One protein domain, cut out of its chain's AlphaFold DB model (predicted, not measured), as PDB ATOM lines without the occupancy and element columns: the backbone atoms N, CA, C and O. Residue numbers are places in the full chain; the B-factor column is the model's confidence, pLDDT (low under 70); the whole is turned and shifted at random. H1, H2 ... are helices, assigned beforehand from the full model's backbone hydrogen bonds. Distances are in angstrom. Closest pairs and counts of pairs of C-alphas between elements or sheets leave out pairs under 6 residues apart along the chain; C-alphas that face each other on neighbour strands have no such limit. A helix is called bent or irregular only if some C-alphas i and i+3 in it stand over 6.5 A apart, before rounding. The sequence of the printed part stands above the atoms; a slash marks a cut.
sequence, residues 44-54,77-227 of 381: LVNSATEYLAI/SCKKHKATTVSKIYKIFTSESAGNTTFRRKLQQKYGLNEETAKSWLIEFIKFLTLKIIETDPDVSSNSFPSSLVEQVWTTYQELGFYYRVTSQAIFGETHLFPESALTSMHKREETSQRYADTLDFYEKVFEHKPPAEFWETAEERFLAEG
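Overview. This is residues 44 to 54 and 77 to 227 of the 381 residues of the protein "Hypothetical protein" of Euplotes crassus (UniProt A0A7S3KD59). H4 runs through the core, with H2 side by side with it, running the opposite way, while H3 crosses its first part, residues 115 to 122, and H5 crosses it further along, at residues 121 to 128. The H7 and H8 hairpin lies on one side of this group, H1 on the far side, off the core. The printed part has 162 residues with eight named helices, H1 to H8 in order, and no named strand: all helix. It is compact, with a radius of gyration of the C-alphas of 16.2 A and spans of 49 by 43 by 30 A.

Along the chain. H1 covers residues 44 to 54, from C-alpha 44 at (30.591, 3.252, 28.122). H2 is residues 77 to 94, 26.5 A long; H3 is 98 to 111; H4 is 115 to 135, 30.5 A; H5 is 148 to 158; H6 is 162 to 172. H7, residues 186 to 207, measures 30.9 A, with a kink of 27 degrees near residue 193. H8, residues 219 to 227, ends at C-alpha 227 at (63.468, -2.123, -2.787). H7 and H8 are irregular: C-alphas 187 and 190 are 8.2 A apart, 224 and 227 7.2 A.

Arrangement. The hub, H4, touches H2 at a shallow tilt of 17 degrees, opposite ways; their closest C-alphas, Val 86 and Thr 130, are 6.0 A apart. H4 and H5 touch about perpendicular, at 88 degrees, closest at C-alphas Phe 125 and Val 150, 5.3 A. H3 touches H4 with residues 104 to 108 alone, closest at C-alphas Gln 108 and Ala 118, 6.1 A. H6 only just touches H2, with 3 pairs of C-alphas within 8 A, closest Thr 85 and Ile 171, 6.7 A. H7 and H8 touch as a hairpin, closest at C-alphas Ala 197 and Ala 219, 5.7 A. H1 touches no helix. Every O i to N i+4 pair is within hydrogen-bond range in H1, H3, H4, H5 and H6; H2 has 13 of 14, H7 16 of 18, H8 2 of 5, with 1 of 6 O i to N i+3 pairs.

Size, cuts and confidence. The two farthest C-alphas, Ala 53 and Gly 227, are 51.3 A apart. Residues 55 to 76 are not printed; C-alphas 54 and 77 are 21.3 A apart across the cut. The links H4 to H5, H6 to H7 and H7 to H8 are long. pLDDT is under 70 in 39 residues: 44 to 54, 77 to 81, 136 to 142, 175 to 187 and 225 to 227.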
ATOM      1  N   LEU A  44      29.215   3.753  28.263       40.12
ATOM      2  CA  LEU A  44      30.591   3.252  28.122       40.12
ATOM      3  C   LEU A  44      31.178   2.788  29.462       40.12
ATOM      4  O   LEU A  44      31.778   1.713  29.536       40.12
ATOM      5  N   VAL A  45      30.970   3.570  30.525       38.50
ATOM      6  CA  VAL A  45      31.384   3.211  31.887       38.50
ATOM      7  C   VAL A  45      30.579   2.015  32.395       38.50
ATOM      8  O   VAL A  45      31.177   1.049  32.859       38.50
ATOM      9  N   ASN A  46      29.258   2.008  32.216       43.94
ATOM     10  CA  ASN A  46      28.379   0.921  32.643       43.94
ATOM     11  C   ASN A  46      28.700  -0.388  31.917       43.94
ATOM     12  O   ASN A  46      28.783  -1.428  32.562       43.94
ATOM     13  N   SER A  47      28.985  -0.348  30.613       46.59
ATOM     14  CA  SER A  47      29.389  -1.536  29.855       46.59
ATOM     15  C   SER A  47      30.760  -2.062  30.303       46.59
ATOM     16  O   SER A  47      30.943  -3.271  30.448       46.59
ATOM     17  N   ALA A  48      31.710  -1.175  30.629       38.94
ATOM     18  CA  ALA A  48      32.997  -1.564  31.211       38.94
ATOM     19  C   ALA A  48      32.853  -2.141  32.636       38.94
ATOM     20  O   ALA A  48      33.533  -3.109  32.982       38.94
ATOM     21  N   THR A  49      31.954  -1.594  33.457       41.22
ATOM     22  CA  THR A  49      31.660  -2.075  34.815       41.22
ATOM     23  C   THR A  49      30.936  -3.422  34.802       41.22
ATOM     24  O   THR A  49      31.307  -4.323  35.553       41.22
ATOM     25  N   GLU A  50      29.955  -3.600  33.918       46.62
ATOM     26  CA  GLU A  50      29.223  -4.857  33.729       46.62
ATOM     27  C   GLU A  50      30.164  -5.960  33.208       46.62
ATOM     28  O   GLU A  50      30.140  -7.098  33.680       46.62
ATOM     29  N   TYR A  51      31.103  -5.596  32.331       43.91
ATOM     30  CA  TYR A  51      32.168  -6.480  31.865       43.91
ATOM     31  C   TYR A  51      33.151  -6.879  32.979       43.91
ATOM     32  O   TYR A  51      33.471  -8.061  33.137       43.91
ATOM     33  N   LEU A  52      33.593  -5.924  33.806       39.59
ATOM     34  CA  LEU A  52      34.443  -6.195  34.973       39.59
ATOM     35  C   LEU A  52      33.743  -7.098  36.003       39.59
ATOM     36  O   LEU A  52      34.388  -7.979  36.574       39.59
ATOM     37  N   ALA A  53      32.430  -6.943  36.193       40.69
ATOM     38  CA  ALA A  53      31.635  -7.796  37.076       40.69
ATOM     39  C   ALA A  53      31.567  -9.252  36.575       40.69
ATOM     40  O   ALA A  53      31.722 -10.185  37.368       40.69
ATOM     41  N   ILE A  54      31.436  -9.462  35.259       46.19
ATOM     42  CA  ILE A  54      31.484 -10.797  34.634       46.19
ATOM     43  C   ILE A  54      32.868 -11.439  34.817       46.19
ATOM     44  O   ILE A  54      32.972 -12.637  35.094       46.19
ATOM     45  N   SER A  77      40.764 -30.483  27.896       46.41
ATOM     46  CA  SER A  77      40.401 -29.147  28.388       46.41
ATOM     47  C   SER A  77      40.862 -28.000  27.482       46.41
ATOM     48  O   SER A  77      40.244 -26.939  27.519       46.41
ATOM     49  N   CYS A  78      41.883 -28.204  26.640       57.44
ATOM     50  CA  CYS A  78      42.408 -27.153  25.757       57.44
ATOM     51  C   CYS A  78      41.412 -26.772  24.637       57.44
ATOM     52  O   CYS A  78      41.147 -25.594  24.401       57.44
ATOM     53  N   LYS A  79      40.742 -27.758  24.015       60.34
ATOM     54  CA  LYS A  79      39.817 -27.515  22.886       60.34
ATOM     55  C   LYS A  79      38.592 -26.672  23.267       60.34
ATOM     56  O   LYS A  79      38.198 -25.784  22.516       60.34
ATOM     57  N   LYS A  80      38.004 -26.917  24.447       67.06
ATOM     58  CA  LYS A  80      36.817 -26.177  24.918       67.06
ATOM     59  C   LYS A  80      37.142 -24.713  25.229       67.06
ATOM     60  O   LYS A  80      36.321 -23.836  24.968       67.06
ATOM     61  N   HIS A  81      38.336 -24.449  25.760       67.88
ATOM     62  CA  HIS A  81      38.790 -23.090  26.040       67.88
ATOM     63  C   HIS A  81      38.960 -22.284  24.742       67.88
ATOM     64  O   HIS A  81      38.366 -21.216  24.624       67.88
ATOM     65  N   LYS A  82      39.634 -22.847  23.729       71.19
ATOM     66  CA  LYS A  82      39.848 -22.187  22.427       71.19
ATOM     67  C   LYS A  82      38.545 -21.813  21.721       71.19
ATOM     68  O   LYS A  82      38.375 -20.663  21.336       71.19
ATOM     69  N   ALA A  83      37.591 -22.743  21.627       74.31
ATOM     70  CA  ALA A  83      36.286 -22.459  21.021       74.31
ATOM     71  C   ALA A  83      35.542 -21.319  21.744       74.31
ATOM     72  O   ALA A  83      34.909 -20.473  21.112       74.31
ATOM     73  N   THR A  84      35.671 -21.258  23.074       82.06
ATOM     74  CA  THR A  84      35.079 -20.182  23.881       82.06
ATOM     75  C   THR A  84      35.761 -18.840  23.603       82.06
ATOM     76  O   THR A  84      35.082 -17.821  23.506       82.06
ATOM     77  N   THR A  85      37.086 -18.819  23.450       82.19
ATOM     78  CA  THR A  85      37.838 -17.594  23.144       82.19
ATOM     79  C   THR A  85      37.538 -17.084  21.736       82.19
ATOM     80  O   THR A  85      37.238 -15.906  21.590       82.19
ATOM     81  N   VAL A  86      37.496 -17.954  20.721       84.50
ATOM     82  CA  VAL A  86      37.128 -17.567  19.344       84.50
ATOM     83  C   VAL A  86      35.726 -16.954  19.294       84.50
ATOM     84  O   VAL A  86      35.536 -15.875  18.733       84.50
ATOM     85  N   SER A  87      34.755 -17.571  19.975       85.19
ATOM     86  CA  SER A  87      33.401 -17.015  20.099       85.19
ATOM     87  C   SER A  87      33.390 -15.633  20.773       85.19
ATOM     88  O   SER A  87      32.660 -14.739  20.341       85.19
ATOM     89  N   LYS A  88      34.234 -15.418  21.795       85.94
ATOM     90  CA  LYS A  88      34.381 -14.108  22.447       85.94
ATOM     91  C   LYS A  88      34.948 -13.050  21.503       85.94
ATOM     92  O   LYS A  88      34.404 -11.953  21.492       85.94
ATOM     93  N   ILE A  89      35.990 -13.357  20.723       86.81
ATOM     94  CA  ILE A  89      36.561 -12.411  19.741       86.81
ATOM     95  C   ILE A  89      35.473 -11.961  18.783       86.81
ATOM     96  O   ILE A  89      35.260 -10.764  18.621       86.81
ATOM     97  N   TYR A  90      34.766 -12.927  18.189       88.19
ATOM     98  CA  TYR A  90      33.727 -12.624  17.222       88.19
ATOM     99  C   TYR A  90      32.686 -11.706  17.859       88.19
ATOM    100  O   TYR A  90      32.456 -10.612  17.365       88.19
ATOM    101  N   LYS A  91      32.169 -12.067  19.042       88.50
ATOM    102  CA  LYS A  91      31.210 -11.230  19.772       88.50
ATOM    103  C   LYS A  91      31.738  -9.817  20.043       88.50
ATOM    104  O   LYS A  91      30.978  -8.867  19.913       88.50
ATOM    105  N   ILE A  92      33.004  -9.658  20.418       86.69
ATOM    106  CA  ILE A  92      33.593  -8.342  20.696       86.69
ATOM    107  C   ILE A  92      33.596  -7.478  19.429       86.69
ATOM    108  O   ILE A  92      33.065  -6.368  19.454       86.69
ATOM    109  N   PHE A  93      34.111  -8.006  18.318       88.19
ATOM    110  CA  PHE A  93      34.297  -7.251  17.075       88.19
ATOM    111  C   PHE A  93      33.071  -7.237  16.146       88.19
ATOM    112  O   PHE A  93      33.026  -6.465  15.182       88.19
ATOM    113  N   THR A  94      32.037  -8.026  16.427       86.94
ATOM    114  CA  THR A  94      30.755  -7.940  15.713       86.94
ATOM    115  C   THR A  94      29.646  -7.286  16.520       86.94
ATOM    116  O   THR A  94      28.654  -6.884  15.923       86.94
ATOM    117  N   SER A  95      29.806  -7.122  17.838       88.38
ATOM    118  CA  SER A  95      28.843  -6.373  18.652       88.38
ATOM    119  C   SER A  95      28.783  -4.902  18.257       88.38
ATOM    120  O   SER A  95      29.809  -4.285  17.981       88.38
ATOM    121  N   GLU A  96      27.602  -4.302  18.355       88.88
ATOM    122  CA  GLU A  96      27.404  -2.847  18.254       88.88
ATOM    123  C   GLU A  96      27.834  -2.121  19.547       88.88
ATOM    124  O   GLU A  96      27.172  -1.210  20.036       88.88
ATOM    125  N   SER A  97      28.939  -2.559  20.160       86.62
ATOM    126  CA  SER A  97      29.515  -1.871  21.316       86.62
ATOM    127  C   SER A  97      30.156  -0.551  20.884       86.62
ATOM    128  O   SER A  97      30.797  -0.479  19.837       86.62
ATOM    129  N   ALA A  98      30.067   0.481  21.729       83.94
ATOM    130  CA  ALA A  98      30.599   1.813  21.427       83.94
ATOM    131  C   ALA A  98      32.090   1.804  21.023       83.94
ATOM    132  O   ALA A  98      32.510   2.567  20.148       83.94
ATOM    133  N   GLY A  99      32.890   0.916  21.625       86.19
ATOM    134  CA  GLY A  99      34.296   0.731  21.262       86.19
ATOM    135  C   GLY A  99      34.479   0.171  19.850       86.19
ATOM    136  O   GLY A  99      35.313   0.673  19.099       86.19
ATOM    137  N   ASN A 100      33.654  -0.797  19.446       87.44
ATOM    138  CA  ASN A 100      33.697  -1.368  18.102       87.44
ATOM    139  C   ASN A 100      33.151  -0.401  17.039       87.44
ATOM    140  O   ASN A 100      33.749  -0.248  15.976       87.44
ATOM    141  N   THR A 101      32.076   0.334  17.337       89.88
ATOM    142  CA  THR A 101      31.575   1.401  16.455       89.88
ATOM    143  C   THR A 101      32.637   2.483  16.250       89.88
ATOM    144  O   THR A 101      32.882   2.922  15.126       89.88
ATOM    145  N   THR A 102      33.341   2.867  17.322       92.06
ATOM    146  CA  THR A 102      34.465   3.811  17.245       92.06
ATOM    147  C   THR A 102      35.614   3.247  16.414       92.06
ATOM    148  O   THR A 102      36.164   3.966  15.582       92.06
ATOM    149  N   PHE A 103      35.940   1.965  16.590       93.88
ATOM    150  CA  PHE A 103      36.975   1.288  15.817       93.88
ATOM    151  C   PHE A 103      36.667   1.284  14.315       93.88
ATOM    152  O   PHE A 103      37.483   1.759  13.525       93.88
ATOM    153  N   ARG A 104      35.472   0.822  13.923       93.62
ATOM    154  CA  ARG A 104      35.022   0.788  12.520       93.62
ATOM    155  C   ARG A 104      35.042   2.178  11.892       93.62
ATOM    156  O   ARG A 104      35.619   2.352  10.823       93.62
ATOM    157  N   ARG A 105      34.501   3.183  12.591       94.44
ATOM    158  CA  ARG A 105      34.504   4.576  12.127       94.44
ATOM    159  C   ARG A 105      35.924   5.099  11.912       94.44
ATOM    160  O   ARG A 105      36.184   5.753  10.907       94.44
ATOM    161  N   LYS A 106      36.846   4.793  12.829       95.00
ATOM    162  CA  LYS A 106      38.250   5.199  12.706       95.00
ATOM    163  C   LYS A 106      38.922   4.535  11.503       95.00
ATOM    164  O   LYS A 106      39.638   5.210  10.769       95.00
ATOM    165  N   LEU A 107      38.642   3.254  11.258       94.81
ATOM    166  CA  LEU A 107      39.134   2.527  10.086       94.81
ATOM    167  C   LEU A 107      38.614   3.144   8.774       94.81
ATOM    168  O   LEU A 107      39.401   3.413   7.870       94.81
ATOM    169  N   GLN A 108      37.311   3.440   8.701       96.75
ATOM    170  CA  GLN A 108      36.687   4.096   7.544       96.75
ATOM    171  C   GLN A 108      37.291   5.471   7.264       96.75
ATOM    172  O   GLN A 108      37.647   5.766   6.128       96.75
ATOM    173  N   GLN A 109      37.439   6.303   8.299       96.00
ATOM    174  CA  GLN A 109      37.987   7.654   8.166       96.00
ATOM    175  C   GLN A 109      39.456   7.639   7.741       96.00
ATOM    176  O   GLN A 109      39.843   8.413   6.871       96.00
ATOM    177  N   LYS A 110      40.268   6.753   8.332       94.31
ATOM    178  CA  LYS A 110      41.714   6.707   8.093       94.31
ATOM    179  C   LYS A 110      42.071   6.238   6.682       94.31
ATOM    180  O   LYS A 110      43.025   6.751   6.107       94.31
ATOM    181  N   TYR A 111      41.309   5.293   6.131       94.06
ATOM    182  CA  TYR A 111      41.609   4.673   4.833       94.06
ATOM    183  C   TYR A 111      40.571   4.985   3.741       94.06
ATOM    184  O   TYR A 111      40.634   4.411   2.658       94.06
ATOM    185  N   GLY A 112      39.612   5.882   4.000       94.75
ATOM    186  CA  GLY A 112      38.577   6.260   3.031       94.75
ATOM    187  C   GLY A 112      37.649   5.106   2.635       94.75
ATOM    188  O   GLY A 112      37.188   5.049   1.495       94.75
ATOM    189  N   LEU A 113      37.397   4.164   3.549       94.25
ATOM    190  CA  LEU A 113      36.615   2.958   3.264       94.25
ATOM    191  C   LEU A 113      35.119   3.229   3.411       94.25
ATOM    192  O   LEU A 113      34.676   3.892   4.352       94.25
ATOM    193  N   ASN A 114      34.322   2.625   2.532       96.81
ATOM    194  CA  ASN A 114      32.892   2.489   2.784       96.81
ATOM    195  C   ASN A 114      32.637   1.450   3.903       96.81
ATOM    196  O   ASN A 114      33.545   0.753   4.362       96.81
ATOM    197  N   GLU A 115      31.395   1.373   4.380       93.75
ATOM    198  CA  GLU A 115      31.016   0.478   5.481       93.75
ATOM    199  C   GLU A 115      31.225  -1.007   5.165       93.75
ATOM    200  O   GLU A 115      31.712  -1.749   6.017       93.75
ATOM    201  N   GLU A 116      30.900  -1.437   3.950       95.06
ATOM    202  CA  GLU A 116      31.033  -2.828   3.518       95.06
ATOM    203  C   GLU A 116      32.505  -3.255   3.474       95.06
ATOM    204  O   GLU A 116      32.886  -4.254   4.079       95.06
ATOM    205  N   THR A 117      33.368  -2.440   2.867       95.31
ATOM    206  CA  THR A 117      34.809  -2.699   2.801       95.31
ATOM    207  C   THR A 117      35.441  -2.717   4.194       95.31
ATOM    208  O   THR A 117      36.227  -3.612   4.496       95.31
ATOM    209  N   ALA A 118      35.065  -1.786   5.079       93.81
ATOM    210  CA  ALA A 118      35.553  -1.784   6.457       93.81
ATOM    211  C   ALA A 118      35.113  -3.037   7.237       93.81
ATOM    212  O   ALA A 118      35.894  -3.570   8.030       93.81
ATOM    213  N   LYS A 119      33.892  -3.539   6.997       93.06
ATOM    214  CA  LYS A 119      33.423  -4.814   7.564       93.06
ATOM    215  C   LYS A 119      34.266  -5.988   7.064       93.06
ATOM    216  O   LYS A 119      34.687  -6.796   7.888       93.06
ATOM    217  N   SER A 120      34.578  -6.056   5.771       95.25
ATOM    218  CA  SER A 120      35.427  -7.123   5.218       95.25
ATOM    219  C   SER A 120      36.849  -7.104   5.795       95.25
ATOM    220  O   SER A 120      37.352  -8.146   6.210       95.25
ATOM    221  N   TRP A 121      37.458  -5.919   5.942       96.00
ATOM    222  CA  TRP A 121      38.769  -5.763   6.597       96.00
ATOM    223  C   TRP A 121      38.738  -6.272   8.043       96.00
ATOM    224  O   TRP A 121      39.651  -6.965   8.497       96.00
ATOM    225  N   LEU A 122      37.664  -5.952   8.768       95.06
ATOM    226  CA  LEU A 122      37.478  -6.388  10.147       95.06
ATOM    227  C   LEU A 122      37.302  -7.909  10.256       95.06
ATOM    228  O   LEU A 122      37.839  -8.512  11.184       95.06
ATOM    229  N   ILE A 123      36.591  -8.539   9.318       95.38
ATOM    230  CA  ILE A 123      36.420  -9.999   9.277       95.38
ATOM    231  C   ILE A 123      37.775 -10.697   9.122       95.38
ATOM    232  O   ILE A 123      38.082 -11.603   9.897       95.38
ATOM    233  N   GLU A 124      38.616 -10.261   8.185       96.88
ATOM    234  CA  GLU A 124      39.940 -10.867   7.989       96.88
ATOM    235  C   GLU A 124      40.880 -10.614   9.175       96.88
ATOM    236  O   GLU A 124      41.633 -11.503   9.580       96.88
ATOM    237  N   PHE A 125      40.764  -9.458   9.833       95.56
ATOM    238  CA  PHE A 125      41.446  -9.196  11.100       95.56
ATOM    239  C   PHE A 125      40.995 -10.143  12.230       95.56
ATOM    240  O   PHE A 125      41.832 -10.681  12.959       95.56
ATOM    241  N   ILE A 126      39.692 -10.420  12.360       94.56
ATOM    242  CA  ILE A 126      39.159 -11.398  13.328       94.56
ATOM    243  C   ILE A 126      39.681 -12.810  13.028       94.56
ATOM    244  O   ILE A 126      40.037 -13.551  13.952       94.56
ATOM    245  N   LYS A 127      39.751 -13.192  11.747       95.25
ATOM    246  CA  LYS A 127      40.337 -14.473  11.333       95.25
ATOM    247  C   LYS A 127      41.805 -14.556  11.733       95.25
ATOM    248  O   LYS A 127      42.214 -15.549  12.326       95.25
ATOM    249  N   PHE A 128      42.574 -13.491  11.528       94.31
ATOM    250  CA  PHE A 128      43.959 -13.441  11.981       94.31
ATOM    251  C   PHE A 128      44.107 -13.566  13.509       94.31
ATOM    252  O   PHE A 128      44.922 -14.355  13.989       94.31
ATOM    253  N   LEU A 129      43.280 -12.860  14.292       91.56
ATOM    254  CA  LEU A 129      43.237 -13.022  15.754       91.56
ATOM    255  C   LEU A 129      42.933 -14.470  16.161       91.56
ATOM    256  O   LEU A 129      43.491 -14.981  17.132       91.56
ATOM    257  N   THR A 130      42.062 -15.137  15.404       91.56
ATOM    258  CA  THR A 130      41.716 -16.543  15.615       91.56
ATOM    259  C   THR A 130      42.926 -17.450  15.400       91.56
ATOM    260  O   THR A 130      43.193 -18.289  16.259       91.56
ATOM    261  N   LEU A 131      43.703 -17.242  14.327       91.50
ATOM    262  CA  LEU A 131      44.954 -17.977  14.093       91.50
ATOM    263  C   LEU A 131      45.919 -17.821  15.273       91.50
ATOM    264  O   LEU A 131      46.349 -18.823  15.844       91.50
ATOM    265  N   LYS A 132      46.147 -16.580  15.723       87.50
ATOM    266  CA  LYS A 132      47.013 -16.281  16.876       87.50
ATOM    267  C   LYS A 132      46.621 -17.055  18.131       87.50
ATOM    268  O   LYS A 132      47.478 -17.597  18.817       87.50
ATOM    269  N   ILE A 133      45.332 -17.141  18.440       85.81
ATOM    270  CA  ILE A 133      44.863 -17.830  19.654       85.81
ATOM    271  C   ILE A 133      44.996 -19.341  19.536       85.81
ATOM    272  O   ILE A 133      45.258 -20.024  20.529       85.81
ATOM    273  N   ILE A 134      44.826 -19.885  18.331       85.62
ATOM    274  CA  ILE A 134      45.046 -21.310  18.107       85.62
ATOM    275  C   ILE A 134      46.532 -21.647  18.297       85.62
ATOM    276  O   ILE A 134      46.812 -22.686  18.903       85.62
ATOM    277  N   GLU A 135      47.438 -20.766  17.857       81.62
ATOM    278  CA  GLU A 135      48.899 -20.903  17.974       81.62
ATOM    279  C   GLU A 135      49.477 -20.612  19.353       81.62
ATOM    280  O   GLU A 135      50.467 -21.226  19.709       81.62
ATOM    281  N   THR A 136      48.866 -19.755  20.178       64.81
ATOM    282  CA  THR A 136      49.304 -19.542  21.581       64.81
ATOM    283  C   THR A 136      49.204 -20.799  22.471       64.81
ATOM    284  O   THR A 136      49.397 -20.735  23.684       64.81
ATOM    285  N   ASP A 137      48.909 -21.963  21.884       57.22
ATOM    286  CA  ASP A 137      49.143 -23.263  22.495       57.22
ATOM    287  C   ASP A 137      50.660 -23.476  22.658       57.22
ATOM    288  O   ASP A 137      51.382 -23.376  21.667       57.22
ATOM    289  N   PRO A 138      51.174 -23.793  23.857       52.00
ATOM    290  CA  PRO A 138      52.609 -23.994  24.098       52.00
ATOM    291  C   PRO A 138      53.289 -25.025  23.178       52.00
ATOM    292  O   PRO A 138      54.517 -25.043  23.103       52.00
ATOM    293  N   ASP A 139      52.514 -25.860  22.482       48.31
ATOM    294  CA  ASP A 139      53.001 -26.858  21.529       48.31
ATOM    295  C   ASP A 139      53.161 -26.328  20.083       48.31
ATOM    296  O   ASP A 139      53.712 -27.035  19.238       48.31
ATOM    297  N   VAL A 140      52.700 -25.107  19.768       50.25
ATOM    298  CA  VAL A 140      52.762 -24.527  18.415       50.25
ATOM    299  C   VAL A 140      53.767 -23.374  18.394       50.25
ATOM    300  O   VAL A 140      53.511 -22.268  18.851       50.25
ATOM    301  N   SER A 141      54.957 -23.637  17.854       50.19
ATOM    302  CA  SER A 141      56.049 -22.659  17.754       50.19
ATOM    303  C   SER A 141      55.878 -21.617  16.641       50.19
ATOM    304  O   SER A 141      56.797 -20.825  16.422       50.19
ATOM    305  N   SER A 142      54.769 -21.617  15.894       56.16
ATOM    306  CA  SER A 142      54.556 -20.648  14.816       56.16
ATOM    307  C   SER A 142      53.880 -19.399  15.368       56.16
ATOM    308  O   SER A 142      52.804 -19.454  15.942       56.16
ATOM    309  N   ASN A 143      54.544 -18.255  15.226       74.81
ATOM    310  CA  ASN A 143      53.945 -16.952  15.477       74.81
ATOM    311  C   ASN A 143      53.337 -16.468  14.158       74.81
ATOM    312  O   ASN A 143      54.070 -15.914  13.346       74.81
ATOM    313  N   SER A 144      52.033 -16.625  13.946       87.31
ATOM    314  CA  SER A 144      51.342 -16.159  12.739       87.31
ATOM    315  C   SER A 144      51.680 -14.700  12.452       87.31
ATOM    316  O   SER A 144      51.804 -13.878  13.371       87.31
ATOM    317  N   PHE A 145      51.825 -14.380  11.177       88.81
ATOM    318  CA  PHE A 145      52.231 -13.082  10.670       88.81
ATOM    319  C   PHE A 145      51.084 -12.465   9.852       88.81
ATOM    320  O   PHE A 145      50.539 -13.141   8.982       88.81
ATOM    321  N   PRO A 146      50.655 -11.227  10.143       92.19
ATOM    322  CA  PRO A 146      49.478 -10.635   9.504       92.19
ATOM    323  C   PRO A 146      49.792 -10.260   8.055       92.19
ATOM    324  O   PRO A 146      50.959 -10.040   7.757       92.19
ATOM    325  N   SER A 147      48.789 -10.106   7.183       93.69
ATOM    326  CA  SER A 147      48.932  -9.395   5.893       93.69
ATOM    327  C   SER A 147      49.113  -7.879   6.098       93.69
ATOM    328  O   SER A 147      48.966  -7.392   7.220       93.69
ATOM    329  N   SER A 148      49.484  -7.120   5.061       91.06
ATOM    330  CA  SER A 148      49.757  -5.684   5.189       91.06
ATOM    331  C   SER A 148      48.481  -4.940   5.565       91.06
ATOM    332  O   SER A 148      48.496  -4.032   6.394       91.06
ATOM    333  N   LEU A 149      47.352  -5.379   5.009       93.38
ATOM    334  CA  LEU A 149      46.027  -4.867   5.345       93.38
ATOM    335  C   LEU A 149      45.616  -5.234   6.772       93.38
ATOM    336  O   LEU A 149      45.175  -4.373   7.532       93.38
ATOM    337  N   VAL A 150      45.807  -6.489   7.182       94.50
ATOM    338  CA  VAL A 150      45.498  -6.922   8.554       94.50
ATOM    339  C   VAL A 150      46.376  -6.191   9.576       94.50
ATOM    340  O   VAL A 150      45.889  -5.808  10.641       94.50
ATOM    341  N   GLU A 151      47.644  -5.935   9.251       91.81
ATOM    342  CA  GLU A 151      48.558  -5.130  10.066       91.81
ATOM    343  C   GLU A 151      48.054  -3.687  10.210       91.81
ATOM    344  O   GLU A 151      47.984  -3.178  11.324       91.81
ATOM    345  N   GLN A 152      47.584  -3.057   9.128       91.19
ATOM    346  CA  GLN A 152      46.981  -1.716   9.172       91.19
ATOM    347  C   GLN A 152      45.724  -1.645  10.053       91.19
ATOM    348  O   GLN A 152      45.534  -0.671  10.801       91.19
ATOM    349  N   VAL A 153      44.861  -2.666   9.990       94.56
ATOM    350  CA  VAL A 153      43.680  -2.788  10.861       94.56
ATOM    351  C   VAL A 153      44.121  -2.921  12.319       94.56
ATOM    352  O   VAL A 153      43.605  -2.208  13.184       94.56
ATOM    353  N   TRP A 154      45.125  -3.759  12.589       91.88
ATOM    354  CA  TRP A 154      45.698  -3.934  13.922       91.88
ATOM    355  C   TRP A 154      46.295  -2.634  14.474       91.88
ATOM    356  O   TRP A 154      46.006  -2.257  15.609       91.88
ATOM    357  N   THR A 155      47.106  -1.916  13.694       88.56
ATOM    358  CA  THR A 155      47.690  -0.635  14.118       88.56
ATOM    359  C   THR A 155      46.595   0.372  14.452       88.56
ATOM    360  O   THR A 155      46.647   1.029  15.486       88.56
ATOM    361  N   THR A 156      45.540   0.440  13.640       92.38
ATOM    362  CA  THR A 156      44.389   1.320  13.911       92.38
ATOM    363  C   THR A 156      43.662   0.924  15.197       92.38
ATOM    364  O   THR A 156      43.230   1.784  15.964       92.38
ATOM    365  N   TYR A 157      43.563  -0.378  15.463       91.88
ATOM    366  CA  TYR A 157      42.994  -0.912  16.693       91.88
ATOM    367  C   TYR A 157      43.832  -0.538  17.929       91.88
ATOM    368  O   TYR A 157      43.270  -0.144  18.952       91.88
ATOM    369  N   GLN A 158      45.166  -0.574  17.830       88.94
ATOM    370  CA  GLN A 158      46.089  -0.154  18.897       88.94
ATOM    371  C   GLN A 158      45.917   1.314  19.294       88.94
ATOM    372  O   GLN A 158      46.004   1.656  20.474       88.94
ATOM    373  N   GLU A 159      45.600   2.178  18.332       89.00
ATOM    374  CA  GLU A 159      45.358   3.599  18.586       89.00
ATOM    375  C   GLU A 159      44.083   3.873  19.411       89.00
ATOM    376  O   GLU A 159      43.805   5.026  19.734       89.00
ATOM    377  N   LEU A 160      43.284   2.855  19.757       86.88
ATOM    378  CA  LEU A 160      42.141   2.991  20.669       86.88
ATOM    379  C   LEU A 160      42.541   2.924  22.152       86.88
ATOM    380  O   LEU A 160      41.677   2.930  23.033       86.88
ATOM    381  N   GLY A 161      43.843   2.835  22.445       89.12
ATOM    382  CA  GLY A 161      44.410   3.019  23.776       89.12
ATOM    383  C   GLY A 161      43.806   2.085  24.825       89.12
ATOM    384  O   GLY A 161      44.145   0.905  24.899       89.12
ATOM    385  N   PHE A 162      42.922   2.615  25.674       86.81
ATOM    386  CA  PHE A 162      42.283   1.839  26.740       86.81
ATOM    387  C   PHE A 162      41.471   0.652  26.208       86.81
ATOM    388  O   PHE A 162      41.612  -0.454  26.731       86.81
ATOM    389  N   TYR A 163      40.680   0.853  25.149       87.06
ATOM    390  CA  TYR A 163      39.851  -0.213  24.580       87.06
ATOM    391  C   TYR A 163      40.709  -1.363  24.036       87.06
ATOM    392  O   TYR A 163      40.425  -2.528  24.318       87.06
ATOM    393  N   TYR A 164      41.813  -1.036  23.350       89.12
ATOM    394  CA  TYR A 164      42.804  -2.015  22.899       89.12
ATOM    395  C   TYR A 164      43.348  -2.849  24.058       89.12
ATOM    396  O   TYR A 164      43.355  -4.077  23.983       89.12
ATOM    397  N   ARG A 165      43.797  -2.195  25.139       85.44
ATOM    398  CA  ARG A 165      44.418  -2.876  26.285       85.44
ATOM    399  C   ARG A 165      43.452  -3.833  26.974       85.44
ATOM    400  O   ARG A 165      43.807  -4.987  27.187       85.44
ATOM    401  N   VAL A 166      42.236  -3.373  27.281       86.00
ATOM    402  CA  VAL A 166      41.218  -4.185  27.973       86.00
ATOM    403  C   VAL A 166      40.846  -5.407  27.147       86.00
ATOM    404  O   VAL A 166      40.858  -6.533  27.644       86.00
ATOM    405  N   THR A 167      40.556  -5.200  25.869       85.94
ATOM    406  CA  THR A 167      40.132  -6.281  24.988       85.94
ATOM    407  C   THR A 167      41.284  -7.241  24.681       85.94
ATOM    408  O   THR A 167      41.081  -8.452  24.686       85.94
ATOM    409  N   SER A 168      42.512  -6.744  24.494       85.38
ATOM    410  CA  SER A 168      43.689  -7.605  24.299       85.38
ATOM    411  C   SER A 168      43.967  -8.452  25.536       85.38
ATOM    412  O   SER A 168      44.142  -9.658  25.413       85.38
ATOM    413  N   GLN A 169      43.906  -7.861  26.733       84.19
ATOM    414  CA  GLN A 169      44.046  -8.605  27.983       84.19
ATOM    415  C   GLN A 169      42.945  -9.661  28.147       84.19
ATOM    416  O   GLN A 169      43.207 -10.755  28.640       84.19
ATOM    417  N   ALA A 170      41.720  -9.373  27.711       84.69
ATOM    418  CA  ALA A 170      40.630 -10.337  27.770       84.69
ATOM    419  C   ALA A 170      40.780 -11.509  26.787       84.69
ATOM    420  O   ALA A 170      40.321 -12.615  27.081       84.69
ATOM    421  N   ILE A 171      41.377 -11.263  25.619       83.19
ATOM    422  CA  ILE A 171      41.559 -12.263  24.563       83.19
ATOM    423  C   ILE A 171      42.812 -13.107  24.821       83.19
ATOM    424  O   ILE A 171      42.745 -14.333  24.754       83.19
ATOM    425  N   PHE A 172      43.932 -12.458  25.137       81.06
ATOM    426  CA  PHE A 172      45.255 -13.078  25.230       81.06
ATOM    427  C   PHE A 172      45.723 -13.322  26.671       81.06
ATOM    428  O   PHE A 172      46.755 -13.944  26.880       81.06
ATOM    429  N   GLY A 173      44.999 -12.832  27.683       79.94
ATOM    430  CA  GLY A 173      45.403 -12.910  29.093       79.94
ATOM    431  C   GLY A 173      46.454 -11.871  29.507       79.94
ATOM    432  O   GLY A 173      46.620 -11.599  30.695       79.94
ATOM    433  N   GLU A 174      47.108 -11.233  28.542       74.88
ATOM    434  CA  GLU A 174      48.097 -10.176  28.729       74.88
ATOM    435  C   GLU A 174      47.934  -9.078  27.673       74.88
ATOM    436  O   GLU A 174      47.225  -9.244  26.677       74.88
ATOM    437  N   THR A 175      48.564  -7.919  27.893       64.19
ATOM    438  CA  THR A 175      48.617  -6.888  26.847       64.19
ATOM    439  C   THR A 175      49.586  -7.369  25.781       64.19
ATOM    440  O   THR A 175      50.786  -7.121  25.865       64.19
ATOM    441  N   HIS A 176      49.066  -8.100  24.798       65.00
ATOM    442  CA  HIS A 176      49.876  -8.589  23.699       65.00
ATOM    443  C   HIS A 176      50.340  -7.383  22.878       65.00
ATOM    444  O   HIS A 176      49.547  -6.694  22.233       65.00
ATOM    445  N   LEU A 177      51.633  -7.089  22.940       59.50
ATOM    446  CA  LEU A 177      52.280  -6.230  21.961       59.50
ATOM    447  C   LEU A 177      52.647  -7.123  20.783       59.50
ATOM    448  O   LEU A 177      53.071  -8.266  20.974       59.50
ATOM    449  N   PHE A 178      52.433  -6.645  19.562       58.97
ATOM    450  CA  PHE A 178      53.024  -7.330  18.425       58.97
ATOM    451  C   PHE A 178      54.543  -7.284  18.611       58.97
ATOM    452  O   PHE A 178      55.057  -6.198  18.905       58.97
ATOM    453  N   PRO A 179      55.268  -8.411  18.495       49.94
ATOM    454  CA  PRO A 179      56.710  -8.326  18.365       49.94
ATOM    455  C   PRO A 179      56.972  -7.460  17.135       49.94
ATOM    456  O   PRO A 179      56.416  -7.752  16.081       49.94
ATOM    457  N   GLU A 180      57.696  -6.362  17.358       50.72
ATOM    458  CA  GLU A 180      58.393  -5.508  16.394       50.72
ATOM    459  C   GLU A 180      57.969  -5.699  14.923       50.72
ATOM    460  O   GLU A 180      58.200  -6.762  14.345       50.72
ATOM    461  N   SER A 181      57.337  -4.670  14.330       54.03
ATOM    462  CA  SER A 181      56.872  -4.662  12.929       54.03
ATOM    463  C   SER A 181      57.882  -5.343  12.006       54.03
ATOM    464  O   SER A 181      59.080  -5.128  12.194       54.03
ATOM    465  N   ALA A 182      57.416  -6.076  10.986       50.78
ATOM    466  CA  ALA A 182      58.241  -6.795   9.992       50.78
ATOM    467  C   ALA A 182      59.510  -6.038   9.549       50.78
ATOM    468  O   ALA A 182      60.544  -6.634   9.252       50.78
ATOM    469  N   LEU A 183      59.383  -4.713   9.536       49.53
ATOM    470  CA  LEU A 183      60.342  -3.700   9.145       49.53
ATOM    471  C   LEU A 183      61.611  -3.622  10.020       49.53
ATOM    472  O   LEU A 183      62.643  -3.181   9.525       49.53
ATOM    473  N   THR A 184      61.603  -4.029  11.298       49.12
ATOM    474  CA  THR A 184      62.704  -3.665  12.221       49.12
ATOM    475  C   THR A 184      63.947  -4.552  12.153       49.12
ATOM    476  O   THR A 184      64.975  -4.175  12.717       49.12
ATOM    477  N   SER A 185      63.947  -5.679  11.429       52.59
ATOM    478  CA  SER A 185      65.208  -6.391  11.173       52.59
ATOM    479  C   SER A 185      65.267  -7.042   9.792       52.59
ATOM    480  O   SER A 185      64.895  -8.203   9.612       52.59
ATOM    481  N   MET A 186      65.856  -6.335   8.826       54.12
ATOM    482  CA  MET A 186      66.202  -6.885   7.506       54.12
ATOM    483  C   MET A 186      67.034  -8.172   7.574       54.12
ATOM    484  O   MET A 186      66.965  -9.008   6.677       54.12
ATOM    485  N   HIS A 187      67.763  -8.382   8.673       58.84
ATOM    486  CA  HIS A 187      68.521  -9.606   8.941       58.84
ATOM    487  C   HIS A 187      67.660 -10.875   9.063       58.84
ATOM    488  O   HIS A 187      68.219 -11.966   9.135       58.84
ATOM    489  N   LYS A 188      66.327 -10.751   9.081       72.38
ATOM    490  CA  LYS A 188      65.388 -11.871   9.202       72.38
ATOM    491  C   LYS A 188      64.364 -11.950   8.073       72.38
ATOM    492  O   LYS A 188      63.384 -12.665   8.219       72.38
ATOM    493  N   ARG A 189      64.562 -11.258   6.946       77.88
ATOM    494  CA  ARG A 189      63.568 -11.231   5.854       77.88
ATOM    495  C   ARG A 189      63.137 -12.625   5.394       77.88
ATOM    496  O   ARG A 189      61.948 -12.856   5.240       77.88
ATOM    497  N   GLU A 190      64.077 -13.552   5.226       81.62
ATOM    498  CA  GLU A 190      63.766 -14.934   4.834       81.62
ATOM    499  C   GLU A 190      62.965 -15.672   5.921       81.62
ATOM    500  O   GLU A 190      61.963 -16.311   5.617       81.62
ATOM    501  N   GLU A 191      63.324 -15.499   7.198       82.75
ATOM    502  CA  GLU A 191      62.583 -16.061   8.339       82.75
ATOM    503  C   GLU A 191      61.158 -15.488   8.426       82.75
ATOM    504  O   GLU A 191      60.197 -16.229   8.624       82.75
ATOM    505  N   THR A 192      61.002 -14.173   8.257       81.75
ATOM    506  CA  THR A 192      59.702 -13.489   8.288       81.75
ATOM    507  C   THR A 192      58.852 -13.857   7.071       81.75
ATOM    508  O   THR A 192      57.652 -14.080   7.217       81.75
ATOM    509  N   SER A 193      59.467 -13.986   5.893       87.44
ATOM    510  CA  SER A 193      58.806 -14.443   4.668       87.44
ATOM    511  C   SER A 193      58.299 -15.869   4.812       87.44
ATOM    512  O   SER A 193      57.135 -16.130   4.513       87.44
ATOM    513  N   GLN A 194      59.131 -16.773   5.334       88.62
ATOM    514  CA  GLN A 194      58.717 -18.146   5.606       88.62
ATOM    515  C   GLN A 194      57.585 -18.186   6.634       88.62
ATOM    516  O   GLN A 194      56.584 -18.853   6.418       88.62
ATOM    517  N   ARG A 195      57.687 -17.411   7.716       87.81
ATOM    518  CA  ARG A 195      56.644 -17.329   8.748       87.81
ATOM    519  C   ARG A 195      55.311 -16.812   8.202       87.81
ATOM    520  O   ARG A 195      54.252 -17.276   8.620       87.81
ATOM    521  N   TYR A 196      55.346 -15.846   7.289       91.69
ATOM    522  CA  TYR A 196      54.143 -15.364   6.619       91.69
ATOM    523  C   TYR A 196      53.559 -16.430   5.684       91.69
ATOM    524  O   TYR A 196      52.361 -16.688   5.758       91.69
ATOM    525  N   ALA A 197      54.389 -17.131   4.904       93.38
ATOM    526  CA  ALA A 197      53.942 -18.274   4.102       93.38
ATOM    527  C   ALA A 197      53.294 -19.370   4.972       93.38
ATOM    528  O   ALA A 197      52.186 -19.814   4.681       93.38
ATOM    529  N   ASP A 198      53.914 -19.711   6.107       92.75
ATOM    530  CA  ASP A 198      53.362 -20.658   7.082       92.75
ATOM    531  C   ASP A 198      52.006 -20.179   7.635       92.75
ATOM    532  O   ASP A 198      51.126 -20.990   7.926       92.75
ATOM    533  N   THR A 199      51.812 -18.861   7.758       93.81
ATOM    534  CA  THR A 199      50.539 -18.269   8.199       93.81
ATOM    535  C   THR A 199      49.449 -18.424   7.148       93.81
ATOM    536  O   THR A 199      48.316 -18.733   7.507       93.81
ATOM    537  N   LEU A 200      49.771 -18.250   5.863       95.81
ATOM    538  CA  LEU A 200      48.824 -18.471   4.765       95.81
ATOM    539  C   LEU A 200      48.411 -19.949   4.687       95.81
ATOM    540  O   LEU A 200      47.221 -20.254   4.597       95.81
ATOM    541  N   ASP A 201      49.373 -20.864   4.826       95.06
ATOM    542  CA  ASP A 201      49.108 -22.304   4.907       95.06
ATOM    543  C   ASP A 201      48.244 -22.652   6.125       95.06
ATOM    544  O   ASP A 201      47.365 -23.517   6.068       95.06
ATOM    545  N   PHE A 202      48.505 -22.007   7.264       94.00
ATOM    546  CA  PHE A 202      47.734 -22.217   8.482       94.00
ATOM    547  C   PHE A 202      46.320 -21.646   8.372       94.00
ATOM    548  O   PHE A 202      45.368 -22.301   8.797       94.00
ATOM    549  N   TYR A 203      46.163 -20.487   7.731       95.56
ATOM    550  CA  TYR A 203      44.866 -19.922   7.378       95.56
ATOM    551  C   TYR A 203      44.052 -20.926   6.557       95.56
ATOM    552  O   TYR A 203      42.927 -21.252   6.938       95.56
ATOM    553  N   GLU A 204      44.624 -21.473   5.478       96.25
ATOM    554  CA  GLU A 204      43.927 -22.435   4.613       96.25
ATOM    555  C   GLU A 204      43.527 -23.707   5.373       96.25
ATOM    556  O   GLU A 204      42.418 -24.212   5.202       96.25
ATOM    557  N   LYS A 205      44.379 -24.184   6.289       93.81
ATOM    558  CA  LYS A 205      44.071 -25.336   7.152       93.81
ATOM    559  C   LYS A 205      42.956 -25.058   8.160       93.81
ATOM    560  O   LYS A 205      42.177 -25.961   8.445       93.81
ATOM    561  N   VAL A 206      42.912 -23.862   8.749       91.94
ATOM    562  CA  VAL A 206      41.944 -23.512   9.803       91.94
ATOM    563  C   VAL A 206      40.575 -23.170   9.222       91.94
ATOM    564  O   VAL A 206      39.565 -23.538   9.819       91.94
ATOM    565  N   PHE A 207      40.536 -22.476   8.083       93.75
ATOM    566  CA  PHE A 207      39.294 -21.991   7.478       93.75
ATOM    567  C   PHE A 207      38.823 -22.824   6.277       93.75
ATOM    568  O   PHE A 207      37.776 -22.525   5.715       93.75
ATOM    569  N   GLU A 208      39.566 -23.869   5.894       95.56
ATOM    570  CA  GLU A 208      39.247 -24.788   4.786       95.56
ATOM    571  C   GLU A 208      39.092 -24.091   3.419       95.56
ATOM    572  O   GLU A 208      38.488 -24.623   2.486       95.56
ATOM    573  N   HIS A 209      39.655 -22.890   3.278       94.38
ATOM    574  CA  HIS A 209      39.676 -22.133   2.035       94.38
ATOM    575  C   HIS A 209      40.924 -21.255   1.960       94.38
ATOM    576  O   HIS A 209      41.472 -20.826   2.975       94.38
ATOM    577  N   LYS A 210      41.350 -20.928   0.738       96.56
ATOM    578  CA  LYS A 210      42.480 -20.020   0.536       96.56
ATOM    579  C   LYS A 210      42.171 -18.625   1.084       96.56
ATOM    580  O   LYS A 210      41.026 -18.174   0.949       96.56
ATOM    581  N   PRO A 211      43.159 -17.934   1.675       96.62
ATOM    582  CA  PRO A 211      42.984 -16.544   2.063       96.62
ATOM    583  C   PRO A 211      42.669 -15.690   0.819       96.62
ATOM    584  O   PRO A 211      43.286 -15.900  -0.231       96.62
ATOM    585  N   PRO A 212      41.691 -14.765   0.879       96.69
ATOM    586  CA  PRO A 212      41.361 -13.923  -0.267       96.69
ATOM    587  C   PRO A 212      42.551 -13.039  -0.651       96.69
ATOM    588  O   PRO A 212      43.044 -12.278   0.180       96.69
ATOM    589  N   ALA A 213      42.973 -13.095  -1.917       95.31
ATOM    590  CA  ALA A 213      44.137 -12.351  -2.414       95.31
ATOM    591  C   ALA A 213      43.995 -10.821  -2.276       95.31
ATOM    592  O   ALA A 213      44.988 -10.105  -2.244       95.31
ATOM    593  N   GLU A 214      42.763 -10.316  -2.170       94.62
ATOM    594  CA  GLU A 214      42.482  -8.898  -1.917       94.62
ATOM    595  C   GLU A 214      42.863  -8.438  -0.497       94.62
ATOM    596  O   GLU A 214      43.082  -7.248  -0.287       94.62
ATOM    597  N   PHE A 215      42.945  -9.363   0.467       95.12
ATOM    598  CA  PHE A 215      43.292  -9.085   1.867       95.12
ATOM    599  C   PHE A 215      44.633  -9.674   2.284       95.12
ATOM    600  O   PHE A 215      45.219  -9.208   3.260       95.12
ATOM    601  N   TRP A 216      45.087 -10.703   1.576       96.50
ATOM    602  CA  TRP A 216      46.284 -11.467   1.877       96.50
ATOM    603  C   TRP A 216      47.133 -11.575   0.623       96.50
ATOM    604  O   TRP A 216      46.939 -12.469  -0.202       96.50
ATOM    605  N   GLU A 217      48.084 -10.657   0.494       94.19
ATOM    606  CA  GLU A 217      49.111 -10.740  -0.533       94.19
ATOM    607  C   GLU A 217      49.930 -12.040  -0.405       94.19
ATOM    608  O   GLU A 217      50.034 -12.627   0.679       94.19
ATOM    609  N   THR A 218      50.532 -12.500  -1.500       94.19
ATOM    610  CA  THR A 218      51.503 -13.607  -1.462       94.19
ATOM    611  C   THR A 218      52.745 -13.222  -0.652       94.19
ATOM    612  O   THR A 218      53.028 -12.040  -0.439       94.19
ATOM    613  N   ALA A 219      53.518 -14.209  -0.183       90.81
ATOM    614  CA  ALA A 219      54.760 -13.928   0.540       90.81
ATOM    615  C   ALA A 219      55.753 -13.157  -0.336       90.81
ATOM    616  O   ALA A 219      56.404 -12.219   0.123       90.81
ATOM    617  N   GLU A 220      55.805 -13.500  -1.618       88.56
ATOM    618  CA  GLU A 220      56.557 -12.767  -2.616       88.56
ATOM    619  C   GLU A 220      56.075 -11.318  -2.703       88.56
ATOM    620  O   GLU A 220      56.881 -10.419  -2.499       88.56
ATOM    621  N   GLU A 221      54.787 -11.053  -2.934       89.06
ATOM    622  CA  GLU A 221      54.257  -9.681  -3.041       89.06
ATOM    623  C   GLU A 221      54.509  -8.848  -1.782       89.06
ATOM    624  O   GLU A 221      54.954  -7.702  -1.891       89.06
ATOM    625  N   ARG A 222      54.305  -9.435  -0.594       85.94
ATOM    626  CA  ARG A 222      54.516  -8.758   0.690       85.94
ATOM    627  C   ARG A 222      55.934  -8.231   0.836       85.94
ATOM    628  O   ARG A 222      56.140  -7.117   1.308       85.94
ATOM    629  N   PHE A 223      56.915  -9.052   0.468       82.88
ATOM    630  CA  PHE A 223      58.317  -8.751   0.720       82.88
ATOM    631  C   PHE A 223      59.072  -8.286  -0.531       82.88
ATOM    632  O   PHE A 223      60.191  -7.812  -0.383       82.88
ATOM    633  N   LEU A 224      58.538  -8.386  -1.755       75.62
ATOM    634  CA  LEU A 224      59.196  -7.929  -2.995       75.62
ATOM    635  C   LEU A 224      59.201  -6.402  -3.145       75.62
ATOM    636  O   LEU A 224      60.119  -5.871  -3.768       75.62
ATOM    637  N   ALA A 225      58.224  -5.698  -2.568       56.66
ATOM    638  CA  ALA A 225      58.045  -4.253  -2.750       56.66
ATOM    639  C   ALA A 225      59.079  -3.371  -2.010       56.66
ATOM    640  O   ALA A 225      59.148  -2.167  -2.241       56.66
ATOM    641  N   GLU A 226      59.919  -3.938  -1.141       53.25
ATOM    642  CA  GLU A 226      60.784  -3.162  -0.235       53.25
ATOM    643  C   GLU A 226      62.137  -2.714  -0.816       53.25
ATOM    644  O   GLU A 226      62.995  -2.238  -0.073       53.25
ATOM    645  N   GLY A 227      62.329  -2.786  -2.137       50.53
ATOM    646  CA  GLY A 227      63.468  -2.123  -2.787       50.53
ATOM    647  C   GLY A 227      63.528  -0.613  -2.499       50.53
ATOM    648  O   GLY A 227      64.622  -0.083  -2.328       50.53
TER     649      GLY A 227